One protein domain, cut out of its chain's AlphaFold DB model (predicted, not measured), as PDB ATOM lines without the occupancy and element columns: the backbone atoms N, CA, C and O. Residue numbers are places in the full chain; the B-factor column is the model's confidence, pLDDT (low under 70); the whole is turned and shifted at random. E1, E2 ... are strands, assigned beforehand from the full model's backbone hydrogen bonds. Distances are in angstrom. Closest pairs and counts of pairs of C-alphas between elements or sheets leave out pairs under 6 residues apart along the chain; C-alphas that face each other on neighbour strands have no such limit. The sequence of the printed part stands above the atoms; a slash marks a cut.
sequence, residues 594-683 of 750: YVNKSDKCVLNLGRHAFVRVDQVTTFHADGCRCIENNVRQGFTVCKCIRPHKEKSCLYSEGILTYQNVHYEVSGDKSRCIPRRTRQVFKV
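This is residues 594 to 683 of the 750 residues of an uncharacterized protein of Trichobilharzia regenti (UniProt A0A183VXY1). Two strongly twisted sheets joined end to end make one long, thin rod. In the first half, short strands line up along the long strand E3; in the second half, E6, E7 and E8 form a three-strand ribbon, and the two halves meet near the middle of the rod, around Ala 609, Cys 640 and Cys 672. The printed part has 90 residues, with no named helix and eight named strands, E1 to E8 in that order, and the class is all strand. The first sheet, E1 to E5, is branched at E3, the second has the order E6, E7, E8, and both are antiparallel. The whole is extended, with a radius of gyration of the C-alphas of 20.9 A and spans of 74 by 25 by 18 A.

Start with E1, residues 594 to 596, antiparallel to E3, residues 609 to 622; N 596 and O 615 are 2.9 A apart. Next comes E2, residues 601 to 604, which forms a hairpin with E3, with N 602 and O 611 at 2.9 A. E1 and E2 lie on one side of E3, and E5, residues 632 to 640, lies on the other side. E4, residues 625 to 628, also forms a hairpin with E3, with N 620 and O 627 at 2.9 A. The pairing along E3 is staggered: E2 pairs over residues 609 to 612, E5 over 609 to 616, E1 over 615 to 617 and E4 over 619 to 622. Between E3 and E5, look at N 614 and O 634, 2.8 A apart. Further on, E6, residues 644 to 650, and E7, residues 655 to 665, form a hairpin at 153 degrees, with N 646 and O 659 at 2.8 A. E7 and E8, residues 672 to 682, form another at 162 degrees, with N 660 and O 677 at 2.9 A. E2, E3, E4 and E6, E7, E8 are two meanders, each strand the antiparallel neighbour of the one before. Between the sheets, the closest C-alphas of E5 and E7 are those of Cys 640 and Tyr 663, 6.1 A apart. E3 and E6 are apart.

Find C-alpha 594 at (-21.517, -18.938, 46.939), where E1 begins. E3 runs 38.3 A from C-alpha 609 at (-16.026, 4.285, 42.350), E5 22.8 A and E6 19.9 A. E7 and E8 each run 32.0 A, and E8 ends at C-alpha 682, (2.980, 30.050, 31.040).

The two C-alphas farthest apart are those of Cys 624 and Val 683, 74.2 A. The printed part has no cut; the link E7 to E8 is short, and the others are tight. The mean pLDDT of the printed part is 83.9, and no printed residue is under 70.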
ATOM      1  N   TYR A 594     -20.198 -19.560  46.972       77.44
ATOM      2  CA  TYR A 594     -21.517 -18.938  46.939       77.44
ATOM      3  C   TYR A 594     -21.369 -17.420  47.031       77.44
ATOM      4  O   TYR A 594     -20.861 -16.887  48.020       77.44
ATOM      5  N   VAL A 595     -21.810 -16.710  45.990       77.12
ATOM      6  CA  VAL A 595     -21.737 -15.245  45.920       77.12
ATOM      7  C   VAL A 595     -23.138 -14.662  46.028       77.12
ATOM      8  O   VAL A 595     -23.903 -14.672  45.063       77.12
ATOM      9  N   ASN A 596     -23.454 -14.093  47.189       80.00
ATOM     10  CA  ASN A 596     -24.673 -13.324  47.386       80.00
ATOM     11  C   ASN A 596     -24.440 -11.877  46.918       80.00
ATOM     12  O   ASN A 596     -23.697 -11.110  47.544       80.00
ATOM     13  N   LYS A 597     -25.019 -11.527  45.765       79.12
ATOM     14  CA  LYS A 597     -24.827 -10.228  45.105       79.12
ATOM     15  C   LYS A 597     -25.811  -9.202  45.659       79.12
ATOM     16  O   LYS A 597     -27.004  -9.461  45.728       79.12
ATOM     17  N   SER A 598     -25.318  -8.018  46.011       78.69
ATOM     18  CA  SER A 598     -26.162  -6.920  46.507       78.69
ATOM     19  C   SER A 598     -26.702  -6.053  45.368       78.69
ATOM     20  O   SER A 598     -25.938  -5.553  44.563       78.69
ATOM     21  N   ASP A 599     -27.987  -5.727  45.299       76.19
ATOM     22  CA  ASP A 599     -28.474  -4.906  44.169       76.19
ATOM     23  C   ASP A 599     -28.096  -3.414  44.251       76.19
ATOM     24  O   ASP A 599     -28.351  -2.640  43.326       76.19
ATOM     25  N   LYS A 600     -27.460  -2.975  45.346       82.81
ATOM     26  CA  LYS A 600     -27.179  -1.556  45.606       82.81
ATOM     27  C   LYS A 600     -25.704  -1.207  45.402       82.81
ATOM     28  O   LYS A 600     -24.817  -1.757  46.054       82.81
ATOM     29  N   CYS A 601     -25.453  -0.210  44.553       87.75
ATOM     30  CA  CYS A 601     -24.136   0.398  44.375       87.75
ATOM     31  C   CYS A 601     -23.985   1.622  45.288       87.75
ATOM     32  O   CYS A 601     -24.788   2.551  45.225       87.75
ATOM     33  N   VAL A 602     -22.932   1.651  46.104       87.69
ATOM     34  CA  VAL A 602     -22.652   2.734  47.059       87.69
ATOM     35  C   VAL A 602     -21.352   3.437  46.678       87.69
ATOM     36  O   VAL A 602     -20.387   2.794  46.260       87.69
ATOM     37  N   LEU A 603     -21.307   4.766  46.801       88.75
ATOM     38  CA  LEU A 603     -20.092   5.537  46.546       88.75
ATOM     39  C   LEU A 603     -19.022   5.205  47.594       88.75
ATOM     40  O   LEU A 603     -19.224   5.421  48.787       88.75
ATOM     41  N   ASN A 604     -17.859   4.738  47.145       86.31
ATOM     42  CA  ASN A 604     -16.699   4.503  47.995       86.31
ATOM     43  C   ASN A 604     -15.516   5.352  47.511       86.31
ATOM     44  O   ASN A 604     -14.859   5.040  46.512       86.31
ATOM     45  N   LEU A 605     -15.237   6.434  48.245       84.25
ATOM     46  CA  LEU A 605     -14.190   7.402  47.904       84.25
ATOM     47  C   LEU A 605     -12.786   6.778  47.885       84.25
ATOM     48  O   LEU A 605     -11.985   7.132  47.023       84.25
ATOM     49  N   GLY A 606     -12.507   5.802  48.758       83.62
ATOM     50  CA  GLY A 606     -11.219   5.098  48.801       83.62
ATOM     51  C   GLY A 606     -10.966   4.185  47.595       83.62
ATOM     52  O   GLY A 606      -9.827   3.803  47.339       83.62
ATOM     53  N   ARG A 607     -12.019   3.846  46.836       85.38
ATOM     54  CA  ARG A 607     -11.955   3.035  45.606       85.38
ATOM     55  C   ARG A 607     -12.242   3.843  44.336       85.38
ATOM     56  O   ARG A 607     -12.271   3.263  43.253       85.38
ATOM     57  N   HIS A 608     -12.459   5.155  44.469       89.38
ATOM     58  CA  HIS A 608     -12.805   6.083  43.387       89.38
ATOM     59  C   HIS A 608     -13.978   5.627  42.499       89.38
ATOM     60  O   HIS A 608     -14.001   5.879  41.289       89.38
ATOM     61  N   ALA A 609     -14.953   4.934  43.090       90.38
ATOM     62  CA  ALA A 609     -16.026   4.285  42.350       90.38
ATOM     63  C   ALA A 609     -17.306   4.127  43.178       90.38
ATOM     64  O   ALA A 609     -17.271   4.073  44.407       90.38
ATOM     65  N   PHE A 610     -18.426   3.979  42.480       89.62
ATOM     66  CA  PHE A 610     -19.623   3.331  42.994       89.62
ATOM     67  C   PHE A 610     -19.396   1.826  42.941       89.62
ATOM     68  O   PHE A 610     -19.171   1.272  41.862       89.62
ATOM     69  N   VAL A 611     -19.419   1.182  44.102       89.94
ATOM     70  CA  VAL A 611     -19.140  -0.245  44.253       89.94
ATOM     71  C   VAL A 611     -20.345  -0.961  44.837       89.94
ATOM     72  O   VAL A 611     -21.019  -0.452  45.732       89.94
ATOM     73  N   ARG A 612     -20.592  -2.161  44.333       87.94
ATOM     74  CA  ARG A 612     -21.456  -3.159  44.942       87.94
ATOM     75  C   ARG A 612     -20.624  -3.993  45.911       87.94
ATOM     76  O   ARG A 612     -19.496  -4.366  45.585       87.94
ATOM     77  N   VAL A 613     -21.169  -4.262  47.094       85.62
ATOM     78  CA  VAL A 613     -20.537  -5.132  48.094       85.62
ATOM     79  C   VAL A 613     -21.193  -6.503  48.005       85.62
ATOM     80  O   VAL A 613     -22.351  -6.655  48.382       85.62
ATOM     81  N   ASP A 614     -20.456  -7.471  47.473       82.31
ATOM     82  CA  ASP A 614     -20.885  -8.857  47.315       82.31
ATOM     83  C   ASP A 614     -20.409  -9.666  48.534       82.31
ATOM     84  O   ASP A 614     -19.289  -9.480  49.015       82.31
ATOM     85  N   GLN A 615     -21.252 -10.546  49.069       82.62
ATOM     86  CA  GLN A 615     -20.857 -11.470  50.135       82.62
ATOM     87  C   GLN A 615     -20.418 -12.785  49.500       82.62
ATOM     88  O   GLN A 615     -21.201 -13.437  48.815       82.62
ATOM     89  N   VAL A 616     -19.155 -13.147  49.705       80.25
ATOM     90  CA  VAL A 616     -18.553 -14.368  49.175       80.25
ATOM     91  C   VAL A 616     -18.360 -15.342  50.325       80.25
ATOM     92  O   VAL A 616     -17.562 -15.100  51.238       80.25
ATOM     93  N   THR A 617     -19.094 -16.441  50.260       80.38
ATOM     94  CA  THR A 617     -18.948 -17.583  51.150       80.38
ATOM     95  C   THR A 617     -18.105 -18.635  50.441       80.38
ATOM     96  O   THR A 617     -18.437 -19.063  49.336       80.38
ATOM     97  N   THR A 618     -17.011 -19.050  51.075       78.75
ATOM     98  CA  THR A 618     -16.164 -20.147  50.595       78.75
ATOM     99  C   THR A 618     -16.238 -21.313  51.566       78.75
ATOM    100  O   THR A 618     -16.512 -21.116  52.750       78.75
ATOM    101  N   PHE A 619     -15.940 -22.522  51.105       80.75
ATOM    102  CA  PHE A 619     -15.943 -23.715  51.948       80.75
ATOM    103  C   PHE A 619     -14.528 -24.282  52.065       80.75
ATOM    104  O   PHE A 619     -13.674 -24.057  51.211       80.75
ATOM    105  N   HIS A 620     -14.240 -24.965  53.166       79.50
ATOM    106  CA  HIS A 620     -13.011 -25.742  53.324       79.50
ATOM    107  C   HIS A 620     -13.352 -27.156  53.776       79.50
ATOM    108  O   HIS A 620     -14.393 -27.387  54.393       79.50
ATOM    109  N   ALA A 621     -12.480 -28.104  53.447       74.50
ATOM    110  CA  ALA A 621     -12.654 -29.484  53.859       74.50
ATOM    111  C   ALA A 621     -12.264 -29.654  55.336       74.50
ATOM    112  O   ALA A 621     -11.132 -29.363  55.720       74.50
ATOM    113  N   ASP A 622     -13.191 -30.168  56.139       80.19
ATOM    114  CA  ASP A 622     -12.924 -30.741  57.458       80.19
ATOM    115  C   ASP A 622     -13.298 -32.227  57.405       80.19
ATOM    116  O   ASP A 622     -14.472 -32.623  57.438       80.19
ATOM    117  N   GLY A 623     -12.289 -33.067  57.179       80.56
ATOM    118  CA  GLY A 623     -12.512 -34.455  56.796       80.56
ATOM    119  C   GLY A 623     -13.267 -34.558  55.464       80.56
ATOM    120  O   GLY A 623     -12.974 -33.859  54.500       80.56
ATOM    121  N   CYS A 624     -14.280 -35.426  55.412       77.69
ATOM    122  CA  CYS A 624     -15.132 -35.597  54.228       77.69
ATOM    123  C   CYS A 624     -16.376 -34.693  54.224       77.69
ATOM    124  O   CYS A 624     -17.402 -35.062  53.651       77.69
ATOM    125  N   ARG A 625     -16.320 -33.545  54.907       77.94
ATOM    126  CA  ARG A 625     -17.396 -32.547  54.941       77.94
ATOM    127  C   ARG A 625     -16.845 -31.183  54.541       77.94
ATOM    128  O   ARG A 625     -15.755 -30.813  54.965       77.94
ATOM    129  N   CYS A 626     -17.621 -30.435  53.763       78.44
ATOM    130  CA  CYS A 626     -17.319 -29.042  53.462       78.44
ATOM    131  C   CYS A 626     -17.938 -28.153  54.542       78.44
ATOM    132  O   CYS A 626     -19.150 -28.188  54.758       78.44
ATOM    133  N   ILE A 627     -17.100 -27.389  55.239       80.12
ATOM    134  CA  ILE A 627     -17.513 -26.443  56.275       80.12
ATOM    135  C   ILE A 627     -17.395 -25.022  55.734       80.12
ATOM    136  O   ILE A 627     -16.411 -24.657  55.088       80.12
ATOM    137  N   GLU A 628     -18.418 -24.221  56.017       79.75
ATOM    138  CA  GLU A 628     -18.491 -22.816  55.640       79.75
ATOM    139  C   GLU A 628     -17.388 -21.996  56.333       79.75
ATOM    140  O   GLU A 628     -17.212 -22.055  57.552       79.75
ATOM    141  N   ASN A 629     -16.627 -21.227  55.556       76.75
ATOM    142  CA  ASN A 629     -15.692 -20.239  56.083       76.75
ATOM    143  C   ASN A 629     -16.407 -18.930  56.424       76.75
ATOM    144  O   ASN A 629     -17.498 -18.636  55.946       76.75
ATOM    145  N   ASN A 630     -15.728 -18.074  57.191       77.44
ATOM    146  CA  ASN A 630     -16.207 -16.716  57.438       77.44
ATOM    147  C   ASN A 630     -16.456 -15.963  56.122       77.44
ATOM    148  O   ASN A 630     -15.555 -15.859  55.282       77.44
ATOM    149  N   VAL A 631     -17.650 -15.380  56.005       77.25
ATOM    150  CA  VAL A 631     -18.089 -14.590  54.851       77.25
ATOM    151  C   VAL A 631     -17.097 -13.462  54.572       77.25
ATOM    152  O   VAL A 631     -16.818 -12.618  55.432       77.25
ATOM    153  N   ARG A 632     -16.558 -13.428  53.352       78.81
ATOM    154  CA  ARG A 632     -15.675 -12.360  52.874       78.81
ATOM    155  C   ARG A 632     -16.478 -11.342  52.077       78.81
ATOM    156  O   ARG A 632     -17.391 -11.689  51.339       78.81
ATOM    157  N   GLN A 633     -16.118 -10.068  52.197       80.62
ATOM    158  CA  GLN A 633     -16.718  -9.007  51.387       80.62
ATOM    159  C   GLN A 633     -15.919  -8.821  50.093       80.62
ATOM    160  O   GLN A 633     -14.762  -8.395  50.125       80.62
ATOM    161  N   GLY A 634     -16.543  -9.132  48.961       80.62
ATOM    162  CA  GLY A 634     -16.078  -8.782  47.624       80.62
ATOM    163  C   GLY A 634     -16.580  -7.395  47.224       80.62
ATOM    164  O   GLY A 634     -17.688  -6.998  47.572       80.62
ATOM    165  N   PHE A 635     -15.770  -6.631  46.492       86.50
ATOM    166  CA  PHE A 635     -16.177  -5.327  45.967       86.50
ATOM    167  C   PHE A 635     -16.168  -5.378  44.447       86.50
ATOM    168  O   PHE A 635     -15.124  -5.651  43.860       86.50
ATOM    169  N   THR A 636     -17.298  -5.050  43.828       87.44
ATOM    170  CA  THR A 636     -17.441  -4.992  42.370       87.44
ATOM    171  C   THR A 636     -17.745  -3.561  41.948       87.44
ATOM    172  O   THR A 636     -18.690  -2.950  42.443       87.44
ATOM    173  N   VAL A 637     -16.952  -2.988  41.043       88.69
ATOM    174  CA  VAL A 637     -17.199  -1.637  40.521       88.69
ATOM    175  C   VAL A 637     -18.438  -1.638  39.631       88.69
ATOM    176  O   VAL A 637     -18.481  -2.331  38.620       88.69
ATOM    177  N   CYS A 638     -19.413  -0.797  39.972       86.31
ATOM    178  CA  CYS A 638     -20.551  -0.492  39.112       86.31
ATOM    179  C   CYS A 638     -20.212   0.641  38.137       86.31
ATOM    180  O   CYS A 638     -20.509   0.568  36.948       86.31
ATOM    181  N   LYS A 639     -19.601   1.719  38.651       89.31
ATOM    182  CA  LYS A 639     -19.258   2.909  37.862       89.31
ATOM    183  C   LYS A 639     -18.128   3.700  38.513       89.31
ATOM    184  O   LYS A 639     -18.160   3.934  39.717       89.31
ATOM    185  N   CYS A 640     -17.159   4.165  37.728       90.00
ATOM    186  CA  CYS A 640     -16.132   5.080  38.227       90.00
ATOM    187  C   CYS A 640     -16.693   6.483  38.501       90.00
ATOM    188  O   CYS A 640     -17.696   6.901  37.915       90.00
ATOM    189  N   ILE A 641     -16.023   7.230  39.382       88.19
ATOM    190  CA  ILE A 641     -16.307   8.656  39.586       88.19
ATOM    191  C   ILE A 641     -16.101   9.417  38.266       88.19
ATOM    192  O   ILE A 641     -15.261   9.051  37.441       88.19
ATOM    193  N   ARG A 642     -16.909  10.461  38.040       85.81
ATOM    194  CA  ARG A 642     -16.830  11.265  36.814       85.81
ATOM    195  C   ARG A 642     -15.469  11.972  36.721       85.81
ATOM    196  O   ARG A 642     -14.982  12.448  37.744       85.81
ATOM    197  N   PRO A 643     -14.882  12.080  35.515       86.81
ATOM    198  CA  PRO A 643     -13.654  12.838  35.320       86.81
ATOM    199  C   PRO A 643     -13.832  14.289  35.762       86.81
ATOM    200  O   PRO A 643     -14.866  14.903  35.488       86.81
ATOM    201  N   HIS A 644     -12.810  14.851  36.398       82.69
ATOM    202  CA  HIS A 644     -12.819  16.239  36.856       82.69
ATOM    203  C   HIS A 644     -11.516  16.950  36.495       82.69
ATOM    204  O   HIS A 644     -10.493  16.327  36.195       82.69
ATOM    205  N   LYS A 645     -11.578  18.284  36.473       85.19
ATOM    206  CA  LYS A 645     -10.441  19.145  36.141       85.19
ATOM    207  C   LYS A 645     -10.006  19.912  37.376       85.19
ATOM    208  O   LYS A 645     -10.804  20.625  37.976       85.19
ATOM    209  N   GLU A 646      -8.736  19.797  37.719       85.25
ATOM    210  CA  GLU A 646      -8.096  20.576  38.771       85.25
ATOM    211  C   GLU A 646      -7.298  21.710  38.123       85.25
ATOM    212  O   GLU A 646      -6.562  21.500  37.156       85.25
ATOM    213  N   LYS A 647      -7.455  22.931  38.641       84.56
ATOM    214  CA  LYS A 647      -6.721  24.117  38.189       84.56
ATOM    215  C   LYS A 647      -5.844  24.610  39.330       84.56
ATOM    216  O   LYS A 647      -6.361  24.949  40.391       84.56
ATOM    217  N   SER A 648      -4.538  24.697  39.104       83.50
ATOM    218  CA  SER A 648      -3.587  25.253  40.070       83.50
ATOM    219  C   SER A 648      -2.710  26.323  39.422       83.50
ATOM    220  O   SER A 648      -2.400  26.269  38.232       83.50
ATOM    221  N   CYS A 649      -2.350  27.344  40.200       82.62
ATOM    222  CA  CYS A 649      -1.505  28.453  39.765       82.62
ATOM    223  C   CYS A 649      -0.239  28.484  40.618       82.62
ATOM    224  O   CYS A 649      -0.322  28.627  41.836       82.62
ATOM    225  N   LEU A 650       0.924  28.390  39.977       84.88
ATOM    226  CA  LEU A 650       2.201  28.671  40.619       84.88
ATOM    227  C   LEU A 650       2.444  30.181  40.540       84.88
ATOM    228  O   LEU A 650       2.811  30.709  39.489       84.88
ATOM    229  N   TYR A 651       2.156  30.880  41.639       80.94
ATOM    230  CA  TYR A 651       2.012  32.337  41.650       80.94
ATOM    231  C   TYR A 651       3.308  33.083  41.290       80.94
ATOM    232  O   TYR A 651       3.272  34.014  40.490       80.94
ATOM    233  N   SER A 652       4.457  32.646  41.812       77.44
ATOM    234  CA  SER A 652       5.773  33.253  41.547       77.44
ATOM    235  C   SER A 652       6.171  33.181  40.068       77.44
ATOM    236  O   SER A 652       6.670  34.143  39.485       77.44
ATOM    237  N   GLU A 653       5.896  32.048  39.428       80.75
ATOM    238  CA  GLU A 653       6.316  31.784  38.051       80.75
ATOM    239  C   GLU A 653       5.225  32.089  37.021       80.75
ATOM    240  O   GLU A 653       5.497  32.031  35.820       80.75
ATOM    241  N   GLY A 654       4.011  32.444  37.463       83.12
ATOM    242  CA  GLY A 654       2.825  32.666  36.628       83.12
ATOM    243  C   GLY A 654       2.516  31.488  35.707       83.12
ATOM    244  O   GLY A 654       2.192  31.670  34.530       83.12
ATOM    245  N   ILE A 655       2.668  30.278  36.242       86.06
ATOM    246  CA  ILE A 655       2.411  29.026  35.537       86.06
ATOM    247  C   ILE A 655       1.045  28.498  35.952       86.06
ATOM    248  O   ILE A 655       0.802  28.188  37.120       86.06
ATOM    249  N   LEU A 656       0.161  28.350  34.975       85.56
ATOM    250  CA  LEU A 656      -1.163  27.788  35.146       85.56
ATOM    251  C   LEU A 656      -1.131  26.306  34.764       85.56
ATOM    252  O   LEU A 656      -0.846  25.952  33.622       85.56
ATOM    253  N   THR A 657      -1.410  25.432  35.723       86.44
ATOM    254  CA  THR A 657      -1.502  23.990  35.496       86.44
ATOM    255  C   THR A 657      -2.971  23.575  35.474       86.44
ATOM    256  O   THR A 657      -3.696  23.795  36.444       86.44
ATOM    257  N   TYR A 658      -3.398  22.944  34.383       84.88
ATOM    258  CA  TYR A 658      -4.653  22.202  34.314       84.88
ATOM    259  C   TYR A 658      -4.343  20.713  34.397       84.88
ATOM    260  O   TYR A 658      -3.560  20.186  33.605       84.88
ATOM    261  N   GLN A 659      -4.946  20.033  35.360       86.69
ATOM    262  CA  GLN A 659      -4.791  18.602  35.558       86.69
ATOM    263  C   GLN A 659      -6.148  17.933  35.359       86.69
ATOM    264  O   GLN A 659      -7.062  18.114  36.159       86.69
ATOM    265  N   ASN A 660      -6.289  17.170  34.278       85.38
ATOM    266  CA  ASN A 660      -7.484  16.371  34.038       85.38
ATOM    267  C   ASN A 660      -7.284  15.003  34.691       85.38
ATOM    268  O   ASN A 660      -6.333  14.286  34.367       85.38
ATOM    269  N   VAL A 661      -8.179  14.645  35.607       86.88
ATOM    270  CA  VAL A 661      -8.182  13.343  36.274       86.88
ATOM    271  C   VAL A 661      -9.310  12.510  35.675       86.88
ATOM    272  O   VAL A 661     -10.474  12.894  35.752       86.88
ATOM    273  N   HIS A 662      -8.969  11.383  35.057       88.62
ATOM    274  CA  HIS A 662      -9.930  10.378  34.593       88.62
ATOM    275  C   HIS A 662      -9.696   9.059  35.329       88.62
ATOM    276  O   HIS A 662      -8.620   8.835  35.880       88.62
ATOM    277  N   TYR A 663     -10.712   8.205  35.387       89.56
ATOM    278  CA  TYR A 663     -10.706   7.000  36.211       89.56
ATOM    279  C   TYR A 663     -10.958   5.764  35.349       89.56
ATOM    280  O   TYR A 663     -11.958   5.707  34.636       89.56
ATOM    281  N   GLU A 664     -10.072   4.775  35.443       88.62
ATOM    282  CA  GLU A 664     -10.163   3.500  34.716       88.62
ATOM    283  C   GLU A 664     -10.425   2.347  35.685       88.62
ATOM    284  O   GLU A 664      -9.884   2.335  36.789       88.62
ATOM    285  N   VAL A 665     -11.231   1.359  35.296       88.62
ATOM    286  CA  VAL A 665     -11.509   0.190  36.147       88.62
ATOM    287  C   VAL A 665     -10.248  -0.674  36.274       88.62
ATOM    288  O   VAL A 665      -9.573  -0.957  35.288       88.62
ATOM    289  N   SER A 666      -9.915  -1.090  37.496       87.00
ATOM    290  CA  SER A 666      -8.792  -1.993  37.769       87.00
ATOM    291  C   SER A 666      -9.048  -3.398  37.207       87.00
ATOM    292  O   SER A 666     -10.199  -3.808  37.065       87.00
ATOM    293  N   GLY A 667      -7.989  -4.158  36.904       80.69
ATOM    294  CA  GLY A 667      -8.108  -5.498  36.307       80.69
ATOM    295  C   GLY A 667      -8.883  -6.505  37.167       80.69
ATOM    296  O   GLY A 667      -9.560  -7.374  36.628       80.69
ATOM    297  N   ASP A 668      -8.861  -6.337  38.491       83.75
ATOM    298  CA  ASP A 668      -9.644  -7.125  39.456       83.75
ATOM    299  C   ASP A 668     -11.107  -6.650  39.594       83.75
ATOM    300  O   ASP A 668     -11.861  -7.182  40.405       83.75
ATOM    301  N   LYS A 669     -11.503  -5.616  38.837       84.56
ATOM    302  CA  LYS A 669     -12.812  -4.943  38.871       84.56
ATOM    303  C   LYS A 669     -13.220  -4.412  40.252       84.56
ATOM    304  O   LYS A 669     -14.392  -4.100  40.454       84.56
ATOM    305  N   SER A 670     -12.276  -4.248  41.187       86.25
ATOM    306  CA  SER A 670     -12.587  -3.900  42.581       86.25
ATOM    307  C   SER A 670     -12.497  -2.405  42.899       86.25
ATOM    308  O   SER A 670     -12.973  -1.951  43.944       86.25
ATOM    309  N   ARG A 671     -11.871  -1.610  42.024       89.56
ATOM    310  CA  ARG A 671     -11.664  -0.159  42.194       89.56
ATOM    311  C   ARG A 671     -11.420   0.535  40.861       89.56
ATOM    312  O   ARG A 671     -11.083  -0.125  39.882       89.56
ATOM    313  N   CYS A 672     -11.514   1.862  40.850       89.06
ATOM    314  CA  CYS A 672     -11.048   2.677  39.735       89.06
ATOM    315  C   CYS A 672      -9.710   3.353  40.059       89.06
ATOM    316  O   CYS A 672      -9.478   3.821  41.174       89.06
ATOM    317  N   ILE A 673      -8.820   3.392  39.075       89.06
ATOM    318  CA  ILE A 673      -7.462   3.917  39.175       89.06
ATOM    319  C   ILE A 673      -7.436   5.314  38.539       89.06
ATOM    320  O   ILE A 673      -7.853   5.458  37.388       89.06
ATOM    321  N   PRO A 674      -6.954   6.349  39.254       89.25
ATOM    322  CA  PRO A 674      -6.852   7.694  38.707       89.25
ATOM    323  C   PRO A 674      -5.688   7.807  37.718       89.25
ATOM    324  O   PRO A 674      -4.537   7.503  38.032       89.25
ATOM    325  N   ARG A 675      -5.983   8.341  36.539       87.50
ATOM    326  CA  ARG A 675      -5.030   8.739  35.507       87.50
ATOM    327  C   ARG A 675      -5.050  10.252  35.375       87.50
ATOM    328  O   ARG A 675      -6.111  10.869  35.292       87.50
ATOM    329  N   ARG A 676      -3.867  10.863  35.383       86.75
ATOM    330  CA  ARG A 676      -3.704  12.320  35.403       86.75
ATOM    331  C   ARG A 676      -3.009  12.765  34.129       86.75
ATOM    332  O   ARG A 676      -1.888  12.339  33.871       86.75
ATOM    333  N   THR A 677      -3.648  13.642  33.366       82.25
ATOM    334  CA  THR A 677      -3.000  14.355  32.263       82.25
ATOM    335  C   THR A 677      -2.815  15.810  32.660       82.25
ATOM    336  O   THR A 677      -3.733  16.457  33.164       82.25
ATOM    337  N   ARG A 678      -1.589  16.314  32.494       86.31
ATOM    338  CA  ARG A 678      -1.190  17.650  32.938       86.31
ATOM    339  C   ARG A 678      -0.918  18.529  31.724       86.31
ATOM    340  O   ARG A 678      -0.080  18.187  30.898       86.31
ATOM    341  N   GLN A 679      -1.592  19.668  31.652       82.44
ATOM    342  CA  GLN A 679      -1.297  20.746  30.714       82.44
ATOM    343  C   GLN A 679      -0.766  21.943  31.495       82.44
ATOM    344  O   GLN A 679      -1.323  22.323  32.526       82.44
ATOM    345  N   VAL A 680       0.335  22.517  31.021       83.56
ATOM    346  CA  VAL A 680       1.049  23.598  31.701       83.56
ATOM    347  C   VAL A 680       1.127  24.784  30.754       83.56
ATOM    348  O   VAL A 680       1.667  24.666  29.659       83.56
ATOM    349  N   PHE A 681       0.587  25.921  31.181       82.75
ATOM    350  CA  PHE A 681       0.575  27.164  30.420       82.75
ATOM    351  C   PHE A 681       1.373  28.217  31.176       82.75
ATOM    352  O   PHE A 681       1.100  28.489  32.346       82.75
ATOM    353  N   LYS A 682       2.337  28.849  30.510       83.56
ATOM    354  CA  LYS A 682       2.980  30.050  31.040       83.56
ATOM    355  C   LYS A 682       2.124  31.251  30.654       83.56
ATOM    356  O   LYS A 682       1.907  31.487  29.469       83.56
ATOM    357  N   VAL A 683       1.607  31.980  31.641       84.38
ATOM    358  CA  VAL A 683       0.747  33.143  31.383       84.38
ATOM    359  C   VAL A 683       1.599  34.270  30.804       84.38
ATOM    360  O   VAL A 683       2.489  34.788  31.481       84.38
TER     361      VAL A 683